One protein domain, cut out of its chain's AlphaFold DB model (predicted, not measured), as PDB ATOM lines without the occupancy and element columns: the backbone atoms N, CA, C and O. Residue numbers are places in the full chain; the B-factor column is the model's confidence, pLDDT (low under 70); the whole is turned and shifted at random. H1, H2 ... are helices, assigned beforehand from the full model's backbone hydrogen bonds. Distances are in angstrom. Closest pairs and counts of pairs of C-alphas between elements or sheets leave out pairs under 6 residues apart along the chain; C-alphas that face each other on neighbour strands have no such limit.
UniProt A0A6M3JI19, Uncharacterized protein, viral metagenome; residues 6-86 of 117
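What this domain is: This is residues 6 to 86 of the 117 residues of an uncharacterized protein of viral metagenome (UniProt A0A6M3JI19). The long helix H3 and the shorter H2 run side by side in opposite directions; the helical hairpin of H4 and H5 covers one side of this pair, and H1 crosses the other. Printed are 81 residues with five named helices, H1 to H5 in order, and no named strand: all helix, mostly crossed at steep angles. The whole is compact, radius of gyration of the C-alphas 11.8 A, spanning 33 by 29 by 22 A.

Where its parts are: Find C-alpha 29 at (-14.042, 16.882, 22.573); from there H3 runs 25.9 A to residue 46. Before it come H1, residues 6 to 12, and H2, residues 18 to 25. After it come H4, residues 53 to 65, and H5, residues 70 to 80, ending at (-9.464, 9.679, 23.915).

How they stand to each other: H3 touches H4 at a steep tilt of 54 degrees, closest C-alphas Lys 44 and Ala 53, 5.4 A. H1 touches H2, about perpendicular at 74 degrees, closest C-alphas Ile 10 and Cys 18, 5.2 A. Every O i to N i+4 pair is within hydrogen-bond range except in H3, 12 of 14.

The domain as a whole: The printed part has no cut and no long link; no printed residue is under 70 in pLDDT.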
ATOM      1  N   PHE A   6     -15.467  17.181  36.246       95.00
ATOM      2  CA  PHE A   6     -15.637  15.913  36.951       95.00
ATOM      3  C   PHE A   6     -16.585  16.051  38.144       95.00
ATOM      4  O   PHE A   6     -17.547  15.294  38.267       95.00
ATOM      5  N   GLN A   7     -16.369  17.067  38.984       95.38
ATOM      6  CA  GLN A   7     -17.244  17.313  40.128       95.38
ATOM      7  C   GLN A   7     -18.654  17.706  39.676       95.38
ATOM      8  O   GLN A   7     -19.622  17.291  40.301       95.38
ATOM      9  N   LYS A   8     -18.792  18.445  38.564       96.00
ATOM     10  CA  LYS A   8     -20.112  18.739  37.984       96.00
ATOM     11  C   LYS A   8     -20.861  17.466  37.589       96.00
ATOM     12  O   LYS A   8     -22.063  17.409  37.808       96.00
ATOM     13  N   MET A   9     -20.181  16.457  37.037       96.94
ATOM     14  CA  MET A   9     -20.824  15.187  36.668       96.94
ATOM     15  C   MET A   9     -21.264  14.378  37.893       96.94
ATOM     16  O   MET A   9     -22.311  13.742  37.845       96.94
ATOM     17  N   ILE A  10     -20.509  14.437  38.997       95.19
ATOM     18  CA  ILE A  10     -20.932  13.854  40.282       95.19
ATOM     19  C   ILE A  10     -22.147  14.603  40.838       95.19
ATOM     20  O   ILE A  10     -23.108  13.983  41.271       95.19
ATOM     21  N   ASP A  11     -22.109  15.934  40.829       95.94
ATOM     22  CA  ASP A  11     -23.173  16.756  41.409       95.94
ATOM     23  C   ASP A  11     -24.484  16.662  40.613       95.94
ATOM     24  O   ASP A  11     -25.560  16.826  41.183       95.94
ATOM     25  N   LEU A  12     -24.396  16.423  39.300       96.19
ATOM     26  CA  LEU A  12     -25.555  16.322  38.416       96.19
ATOM     27  C   LEU A  12     -26.371  15.049  38.667       96.19
ATOM     28  O   LEU A  12     -27.595  15.093  38.593       96.19
ATOM     29  N   ASP A  13     -25.701  13.939  38.975       94.38
ATOM     30  CA  ASP A  13     -26.352  12.699  39.388       94.38
ATOM     31  C   ASP A  13     -25.503  11.979  40.451       94.38
ATOM     32  O   ASP A  13     -24.685  11.110  40.123       94.38
ATOM     33  N   PRO A  14     -25.681  12.328  41.738       92.69
ATOM     34  CA  PRO A  14     -24.863  11.791  42.822       92.69
ATOM     35  C   PRO A  14     -25.136  10.312  43.111       92.69
ATOM     36  O   PRO A  14     -24.365   9.682  43.837       92.69
ATOM     37  N   ASN A  15     -26.220   9.755  42.561       93.00
ATOM     38  CA  ASN A  15     -26.597   8.355  42.744       93.00
ATOM     39  C   ASN A  15     -26.102   7.462  41.598       93.00
ATOM     40  O   ASN A  15     -26.282   6.244  41.652       93.00
ATOM     41  N   SER A  16     -25.472   8.047  40.577       91.12
ATOM     42  CA  SER A  16     -24.945   7.335  39.419       91.12
ATOM     43  C   SER A  16     -23.422   7.382  39.363       91.12
ATOM     44  O   SER A  16     -22.739   8.175  40.016       91.12
ATOM     45  N   ASN A  17     -22.857   6.491  38.555       93.00
ATOM     46  CA  ASN A  17     -21.443   6.546  38.237       93.00
ATOM     47  C   ASN A  17     -21.181   7.784  37.366       93.00
ATOM     48  O   ASN A  17     -21.721   7.906  36.270       93.00
ATOM     49  N   CYS A  18     -20.290   8.666  37.821       95.12
ATOM     50  CA  CYS A  18     -19.954   9.908  37.119       95.12
ATOM     51  C   CYS A  18     -19.547   9.726  35.644       95.12
ATOM     52  O   CYS A  18     -19.741  10.643  34.854       95.12
ATOM     53  N   VAL A  19     -19.015   8.560  35.254       96.44
ATOM     54  CA  VAL A  19     -18.675   8.244  33.859       96.44
ATOM     55  C   VAL A  19     -19.937   8.039  33.014       96.44
ATOM     56  O   VAL A  19     -19.985   8.537  31.894       96.44
ATOM     57  N   PHE A  20     -20.976   7.381  33.548       96.69
ATOM     58  CA  PHE A  20     -22.279   7.275  32.872       96.69
ATOM     59  C   PHE A  20     -22.881   8.663  32.649       96.69
ATOM     60  O   PHE A  20     -23.271   8.997  31.529       96.69
ATOM     61  N   THR A  21     -22.895   9.494  33.694       96.94
ATOM     62  CA  THR A  21     -23.399  10.870  33.608       96.94
ATOM     63  C   THR A  21     -22.612  11.682  32.581       96.94
ATOM     64  O   THR A  21     -23.205  12.341  31.731       96.94
ATOM     65  N   ALA A  22     -21.279  11.582  32.596       97.56
ATOM     66  CA  ALA A  22     -20.425  12.287  31.650       97.56
ATOM     67  C   ALA A  22     -20.708  11.890  30.198       97.56
ATOM     68  O   ALA A  22     -20.884  12.766  29.357       97.56
ATOM     69  N   ILE A  23     -20.804  10.594  29.892       96.94
ATOM     70  CA  ILE A  23     -21.059  10.129  28.519       96.94
ATOM     71  C   ILE A  23     -22.443  10.580  28.029       96.94
ATOM     72  O   ILE A  23     -22.594  10.980  26.873       96.94
ATOM     73  N   GLY A  24     -23.446  10.593  28.912       95.69
ATOM     74  CA  GLY A  24     -24.783  11.083  28.579       95.69
ATOM     75  C   GLY A  24     -24.841  12.591  28.300       95.69
ATOM     76  O   GLY A  24     -25.629  13.026  27.455       95.69
ATOM     77  N   VAL A  25     -23.999  13.383  28.969       96.81
ATOM     78  CA  VAL A  25     -24.131  14.849  29.028       96.81
ATOM     79  C   VAL A  25     -23.120  15.586  28.158       96.81
ATOM     80  O   VAL A  25     -23.504  16.538  27.486       96.81
ATOM     81  N   LEU A  26     -21.854  15.169  28.146       97.62
ATOM     82  CA  LEU A  26     -20.784  15.887  27.446       97.62
ATOM     83  C   LEU A  26     -20.881  15.662  25.935       97.62
ATOM     84  O   LEU A  26     -21.076  14.528  25.489       97.62
ATOM     85  N   LYS A  27     -20.750  16.740  25.151       96.69
ATOM     86  CA  LYS A  27     -20.971  16.711  23.688       96.69
ATOM     87  C   LYS A  27     -19.792  17.222  22.872       96.69
ATOM     88  O   LYS A  27     -19.827  17.137  21.650       96.69
ATOM     89  N   THR A  28     -18.754  17.741  23.521       97.69
ATOM     90  CA  THR A  28     -17.580  18.292  22.836       97.69
ATOM     91  C   THR A  28     -16.307  17.553  23.223       97.69
ATOM     92  O   THR A  28     -16.175  17.043  24.338       97.69
ATOM     93  N   GLU A  29     -15.336  17.517  22.308       97.88
ATOM     94  CA  GLU A  29     -14.042  16.882  22.573       97.88
ATOM     95  C   GLU A  29     -13.321  17.501  23.776       97.88
ATOM     96  O   GLU A  29     -12.704  16.787  24.564       97.88
ATOM     97  N   ASP A  30     -13.390  18.825  23.927       98.12
ATOM     98  CA  ASP A  30     -12.689  19.542  24.993       98.12
ATOM     99  C   ASP A  30     -13.265  19.207  26.370       98.12
ATOM    100  O   ASP A  30     -12.511  18.963  27.314       98.12
ATOM    101  N   GLU A  31     -14.593  19.112  26.484       97.62
ATOM    102  CA  GLU A  31     -15.252  18.653  27.708       97.62
ATOM    103  C   GLU A  31     -14.856  17.216  28.050       97.62
ATOM    104  O   GLU A  31     -14.522  16.926  29.200       97.62
ATOM    105  N   VAL A  32     -14.841  16.326  27.054       98.25
ATOM    106  CA  VAL A  32     -14.451  14.921  27.229       98.25
ATOM    107  C   VAL A  32     -12.991  14.808  27.677       98.25
ATOM    108  O   VAL A  32     -12.702  14.120  28.659       98.25
ATOM    109  N   LYS A  33     -12.064  15.525  27.025       98.19
ATOM    110  CA  LYS A  33     -10.637  15.567  27.401       98.19
ATOM    111  C   LYS A  33     -10.458  16.102  28.821       98.19
ATOM    112  O   LYS A  33      -9.706  15.517  29.608       98.19
ATOM    113  N   GLN A  34     -11.155  17.186  29.159       98.00
ATOM    114  CA  GLN A  34     -11.080  17.799  30.481       98.00
ATOM    115  C   GLN A  34     -11.628  16.860  31.564       98.00
ATOM    116  O   GLN A  34     -10.964  16.650  32.582       98.00
ATOM    117  N   PHE A  35     -12.786  16.238  31.330       98.12
ATOM    118  CA  PHE A  35     -13.365  15.252  32.244       98.12
ATOM    119  C   PHE A  35     -12.428  14.072  32.449       98.12
ATOM    120  O   PHE A  35     -12.154  13.697  33.586       98.12
ATOM    121  N   TYR A  36     -11.890  13.518  31.364       98.06
ATOM    122  CA  TYR A  36     -11.020  12.354  31.431       98.06
ATOM    123  C   TYR A  36      -9.741  12.632  32.228       98.06
ATOM    124  O   TYR A  36      -9.329  11.817  33.054       98.06
ATOM    125  N   LYS A  37      -9.147  13.817  32.044       97.44
ATOM    126  CA  LYS A  37      -7.995  14.269  32.833       97.44
ATOM    127  C   LYS A  37      -8.328  14.344  34.324       97.44
ATOM    128  O   LYS A  37      -7.598  13.784  35.137       97.44
ATOM    129  N   GLU A  38      -9.421  15.014  34.684       96.94
ATOM    130  CA  GLU A  38      -9.845  15.151  36.084       96.94
ATOM    131  C   GLU A  38     -10.211  13.793  36.709       96.94
ATOM    132  O   GLU A  38      -9.868  13.523  37.860       96.94
ATOM    133  N   TYR A  39     -10.831  12.904  35.932       96.69
ATOM    134  CA  TYR A  39     -11.177  11.555  36.366       96.69
ATOM    135  C   TYR A  39      -9.938  10.703  36.667       96.69
ATOM    136  O   TYR A  39      -9.898  10.020  37.690       96.69
ATOM    137  N   ILE A  40      -8.893  10.781  35.833       96.06
ATOM    138  CA  ILE A  40      -7.614  10.101  36.095       96.06
ATOM    139  C   ILE A  40      -7.007  10.574  37.419       96.06
ATOM    140  O   ILE A  40      -6.557   9.740  38.207       96.06
ATOM    141  N   GLU A  41      -7.001  11.882  37.690       94.75
ATOM    142  CA  GLU A  41      -6.485  12.407  38.963       94.75
ATOM    143  C   GLU A  41      -7.304  11.903  40.157       94.75
ATOM    144  O   GLU A  41      -6.732  11.488  41.165       94.75
ATOM    145  N   ALA A  42      -8.633  11.844  40.029       92.31
ATOM    146  CA  ALA A  42      -9.498  11.292  41.068       92.31
ATOM    147  C   ALA A  42      -9.238   9.795  41.321       92.31
ATOM    148  O   ALA A  42      -9.269   9.348  42.471       92.31
ATOM    149  N   LEU A  43      -8.948   9.018  40.270       92.56
ATOM    150  CA  LEU A  43      -8.609   7.601  40.402       92.56
ATOM    151  C   LEU A  43      -7.267   7.391  41.102       92.56
ATOM    152  O   LEU A  43      -7.175   6.483  41.920       92.56
ATOM    153  N   LYS A  44      -6.249   8.230  40.865       89.69
ATOM    154  CA  LYS A  44      -4.944   8.106  41.550       89.69
ATOM    155  C   LYS A  44      -5.066   8.108  43.075       89.69
ATOM    156  O   LYS A  44      -4.283   7.443  43.738       89.69
ATOM    157  N   ILE A  45      -6.045   8.832  43.615       81.88
ATOM    158  CA  ILE A  45      -6.274   8.948  45.062       81.88
ATOM    159  C   ILE A  45      -6.878   7.659  45.647       81.88
ATOM    160  O   ILE A  45      -6.689   7.380  46.826       81.88
ATOM    161  N   LYS A  46      -7.617   6.881  44.846       75.88
ATOM    162  CA  LYS A  46      -8.461   5.765  45.313       75.88
ATOM    163  C   LYS A  46      -8.054   4.389  44.771       75.88
ATOM    164  O   LYS A  46      -8.803   3.431  44.933       75.88
ATOM    165  N   ASN A  47      -6.952   4.293  44.034       70.75
ATOM    166  CA  ASN A  47      -6.667   3.105  43.238       70.75
ATOM    167  C   ASN A  47      -5.885   2.036  44.017       70.75
ATOM    168  O   ASN A  47      -4.662   2.095  44.078       70.75
ATOM    169  N   ASP A  48      -6.599   1.013  44.490       75.44
ATOM    170  CA  ASP A  48      -6.030  -0.204  45.096       75.44
ATOM    171  C   ASP A  48      -5.783  -1.329  44.068       75.44
ATOM    172  O   ASP A  48      -5.573  -2.493  44.417       75.44
ATOM    173  N   THR A  49      -5.855  -1.015  42.771       78.62
ATOM    174  CA  THR A  49      -5.632  -1.991  41.698       78.62
ATOM    175  C   THR A  49      -4.190  -1.948  41.197       78.62
ATOM    176  O   THR A  49      -3.528  -0.916  41.237       78.62
ATOM    177  N   ASN A  50      -3.720  -3.056  40.617       85.06
ATOM    178  CA  ASN A  50      -2.409  -3.123  39.954       85.06
ATOM    179  C   ASN A  50      -2.354  -2.374  38.604       85.06
ATOM    180  O   ASN A  50      -1.353  -2.471  37.898       85.06
ATOM    181  N   LEU A  51      -3.430  -1.697  38.194       87.62
ATOM    182  CA  LEU A  51      -3.475  -0.918  36.957       87.62
ATOM    183  C   LEU A  51      -3.081   0.525  37.243       87.62
ATOM    184  O   LEU A  51      -3.387   1.051  38.311       87.62
ATOM    185  N   SER A  52      -2.477   1.216  36.277       93.44
ATOM    186  CA  SER A  52      -2.348   2.670  36.388       93.44
ATOM    187  C   SER A  52      -3.728   3.339  36.343       93.44
ATOM    188  O   SER A  52      -4.662   2.845  35.708       93.44
ATOM    189  N   ALA A  53      -3.856   4.517  36.960       93.81
ATOM    190  CA  ALA A  53      -5.104   5.285  36.933       93.81
ATOM    191  C   ALA A  53      -5.587   5.577  35.499       93.81
ATOM    192  O   ALA A  53      -6.787   5.580  35.239       93.81
ATOM    193  N   LYS A  54      -4.656   5.766  34.552       94.88
ATOM    194  CA  LYS A  54      -4.966   5.972  33.132       94.88
ATOM    195  C   LYS A  54      -5.531   4.713  32.476       94.88
ATOM    196  O   LYS A  54      -6.502   4.809  31.735       94.88
ATOM    197  N   GLU A  55      -4.947   3.545  32.735       94.19
ATOM    198  CA  GLU A  55      -5.460   2.276  32.201       94.19
ATOM    199  C   GLU A  55      -6.828   1.933  32.790       94.19
ATOM    200  O   GLU A  55      -7.715   1.488  32.065       94.19
ATOM    201  N   LEU A  56      -7.019   2.167  34.091       94.31
ATOM    202  CA  LEU A  56      -8.308   1.964  34.742       94.31
ATOM    203  C   LEU A  56      -9.371   2.917  34.175       94.31
ATOM    204  O   LEU A  56     -10.465   2.468  33.835       94.31
ATOM    205  N   ALA A  57      -9.038   4.200  33.998       95.69
ATOM    206  CA  ALA A  57      -9.926   5.168  33.359       95.69
ATOM    207  C   ALA A  57     -10.307   4.730  31.938       95.69
ATOM    208  O   ALA A  57     -11.492   4.714  31.608       95.69
ATOM    209  N   ALA A  58      -9.329   4.316  31.123       96.12
ATOM    210  CA  ALA A  58      -9.561   3.871  29.751       96.12
ATOM    211  C   ALA A  58     -10.499   2.661  29.699       96.12
ATOM    212  O   ALA A  58     -11.427   2.640  28.897       96.12
ATOM    213  N   LYS A  59     -10.301   1.678  30.588       94.62
ATOM    214  CA  LYS A  59     -11.169   0.495  30.680       94.62
ATOM    215  C   LYS A  59     -12.584   0.855  31.117       94.62
ATOM    216  O   LYS A  59     -13.532   0.373  30.505       94.62
ATOM    217  N   ASN A  60     -12.727   1.699  32.138       95.38
ATOM    218  CA  ASN A  60     -14.034   2.113  32.644       95.38
ATOM    219  C   ASN A  60     -14.820   2.877  31.577       95.38
ATOM    220  O   ASN A  60     -15.967   2.538  31.302       95.38
ATOM    221  N   VAL A  61     -14.193   3.872  30.946       96.44
ATOM    222  CA  VAL A  61     -14.828   4.654  29.880       96.44
ATOM    223  C   VAL A  61     -15.112   3.769  28.670       96.44
ATOM    224  O   VAL A  61     -16.238   3.758  28.191       96.44
ATOM    225  N   GLY A  62     -14.135   2.979  28.216       95.19
ATOM    226  CA  GLY A  62     -14.289   2.071  27.080       95.19
ATOM    227  C   GLY A  62     -15.453   1.098  27.260       95.19
ATOM    228  O   GLY A  62     -16.224   0.894  26.326       95.19
ATOM    229  N   TYR A  63     -15.614   0.552  28.468       94.38
ATOM    230  CA  TYR A  63     -16.721  -0.335  28.821       94.38
ATOM    231  C   TYR A  63     -18.065   0.392  28.910       94.38
ATOM    232  O   TYR A  63     -19.050  -0.085  28.370       94.38
ATOM    233  N   ILE A  64     -18.132   1.544  29.581       95.00
ATOM    234  CA  ILE A  64     -19.408   2.244  29.786       95.00
ATOM    235  C   ILE A  64     -19.922   2.851  28.476       95.00
ATOM    236  O   ILE A  64     -21.124   2.853  28.229       95.00
ATOM    237  N   CYS A  65     -19.031   3.339  27.615       92.62
ATOM    238  CA  CYS A  65     -19.426   4.023  26.386       92.62
ATOM    239  C   CYS A  65     -20.173   3.121  25.395       92.62
ATOM    240  O   CYS A  65     -21.012   3.618  24.652       92.62
ATOM    241  N   SER A  66     -19.941   1.803  25.424       88.31
ATOM    242  CA  SER A  66     -20.652   0.850  24.557       88.31
ATOM    243  C   SER A  66     -22.132   0.662  24.922       88.31
ATOM    244  O   SER A  66     -22.872   0.062  24.149       88.31
ATOM    245  N   TYR A  67     -22.586   1.186  26.068       90.44
ATOM    246  CA  TYR A  67     -24.006   1.212  26.450       90.44
ATOM    247  C   TYR A  67     -24.759   2.442  25.929       90.44
ATOM    248  O   TYR A  67     -25.965   2.560  26.147       90.44
ATOM    249  N   PHE A  68     -24.060   3.377  25.285       92.88
ATOM    250  CA  PHE A  68     -24.641   4.596  24.736       92.88
ATOM    251  C   PHE A  68     -24.723   4.515  23.206       92.88
ATOM    252  O   PHE A  68     -24.262   3.564  22.586       92.88
ATOM    253  N   SER A  69     -25.341   5.525  22.592       92.00
ATOM    254  CA  SER A  69     -25.444   5.652  21.133       92.00
ATOM    255  C   SER A  69     -24.075   5.647  20.445       92.00
ATOM    256  O   SER A  69     -23.134   6.238  20.982       92.00
ATOM    257  N   ASP A  70     -24.017   5.153  19.208       90.00
ATOM    258  CA  ASP A  70     -22.821   5.173  18.352       90.00
ATOM    259  C   ASP A  70     -22.165   6.557  18.251       90.00
ATOM    260  O   ASP A  70     -20.943   6.654  18.202       90.00
ATOM    261  N   GLU A  71     -22.949   7.641  18.258       93.06
ATOM    262  CA  GLU A  71     -22.432   9.016  18.238       93.06
ATOM    263  C   GLU A  71     -21.594   9.332  19.485       93.06
ATOM    264  O   GLU A  71     -20.456   9.789  19.380       93.06
ATOM    265  N   ALA A  72     -22.135   9.040  20.671       93.56
ATOM    266  CA  ALA A  72     -21.416   9.192  21.930       93.56
ATOM    267  C   ALA A  72     -20.189   8.272  21.967       93.56
ATOM    268  O   ALA A  72     -19.094   8.718  22.305       93.56
ATOM    269  N   MET A  73     -20.345   7.013  21.552       92.62
ATOM    270  CA  MET A  73     -19.231   6.071  21.510       92.62
ATOM    271  C   MET A  73     -18.102   6.574  20.609       92.62
ATOM    272  O   MET A  73     -16.941   6.594  21.020       92.62
ATOM    273  N   ARG A  74     -18.447   7.059  19.414       93.06
ATOM    274  CA  ARG A  74     -17.503   7.626  18.453       93.06
ATOM    275  C   ARG A  74     -16.787   8.845  19.017       93.06
ATOM    276  O   ARG A  74     -15.559   8.860  18.992       93.06
ATOM    277  N   LEU A  75     -17.524   9.814  19.572       96.06
ATOM    278  CA  LEU A  75     -16.938  11.003  20.195       96.06
ATOM    279  C   LEU A  75     -15.879  10.596  21.222       96.06
ATOM    280  O   LEU A  75     -14.740  11.045  21.147       96.06
ATOM    281  N   TRP A  76     -16.222   9.717  22.158       96.56
ATOM    282  CA  TRP A  76     -15.322   9.354  23.250       96.56
ATOM    283  C   TRP A  76     -14.143   8.487  22.793       96.56
ATOM    284  O   TRP A  76     -13.016   8.715  23.237       96.56
ATOM    285  N   TYR A  77     -14.371   7.520  21.899       94.69
ATOM    286  CA  TYR A  77     -13.315   6.632  21.403       94.69
ATOM    287  C   TYR A  77     -12.304   7.387  20.543       94.69
ATOM    288  O   TYR A  77     -11.101   7.204  20.730       94.69
ATOM    289  N   GLU A  78     -12.768   8.260  19.644       95.38
ATOM    290  CA  GLU A  78     -11.892   9.078  18.800       95.38
ATOM    291  C   GLU A  78     -11.149  10.130  19.636       95.38
ATOM    292  O   GLU A  78      -9.926  10.235  19.543       95.38
ATOM    293  N   THR A  79     -11.854  10.833  20.531       97.44
ATOM    294  CA  THR A  79     -11.271  11.899  21.366       97.44
ATOM    295  C   THR A  79     -10.165  11.385  22.283       97.44
ATOM    296  O   THR A  79      -9.144  12.050  22.470       97.44
ATOM    297  N   LEU A  80     -10.374  10.219  22.902       96.25
ATOM    298  CA  LEU A  80      -9.464   9.679  23.915       96.25
ATOM    299  C   LEU A  80      -8.519   8.608  23.362       96.25
ATOM    300  O   LEU A  80      -7.623   8.167  24.085       96.25
ATOM    301  N   ASN A  81      -8.701   8.204  22.102       95.31
ATOM    302  CA  ASN A  81      -8.023   7.072  21.475       95.31
ATOM    303  C   ASN A  81      -8.092   5.804  22.349       95.31
ATOM    304  O   ASN A  81      -7.074   5.192  22.679       95.31
ATOM    305  N   ILE A  82      -9.311   5.454  22.768       94.38
ATOM    306  CA  ILE A  82      -9.619   4.276  23.593       94.38
ATOM    307  C   ILE A  82     -10.555   3.323  22.846       94.38
ATOM    308  O   ILE A  82     -11.100   3.655  21.794       94.38
ATOM    309  N   GLU A  83     -10.741   2.132  23.404       93.44
ATOM    310  CA  GLU A  83     -11.596   1.092  22.842       93.44
ATOM    311  C   GLU A  83     -12.227   0.236  23.948       93.44
ATOM    312  O   GLU A  83     -11.844   0.325  25.121       93.44
ATOM    313  N   HIS A  84     -13.194  -0.606  23.583       91.38
ATOM    314  CA  HIS A  84     -13.826  -1.509  24.533       91.38
ATOM    315  C   HIS A  84     -12.803  -2.537  25.052       91.38
ATOM    316  O   HIS A  84     -12.172  -3.227  24.251       91.38
ATOM    317  N   PRO A  85     -12.671  -2.757  26.371       89.56
ATOM    318  CA  PRO A  85     -11.611  -3.614  26.914       89.56
ATOM    319  C   PRO A  85     -11.733  -5.101  26.543       89.56
ATOM    320  O   PRO A  85     -10.767  -5.847  26.689       89.56
ATOM    321  N   ILE A  86     -12.916  -5.547  26.108       86.75
ATOM    322  CA  ILE A  86     -13.186  -6.948  25.731       86.75
ATOM    323  C   ILE A  86     -13.321  -7.115  24.212       86.75
ATOM    324  O   ILE A  86     -12.966  -8.162  23.671       86.75
TER     325      ILE A  86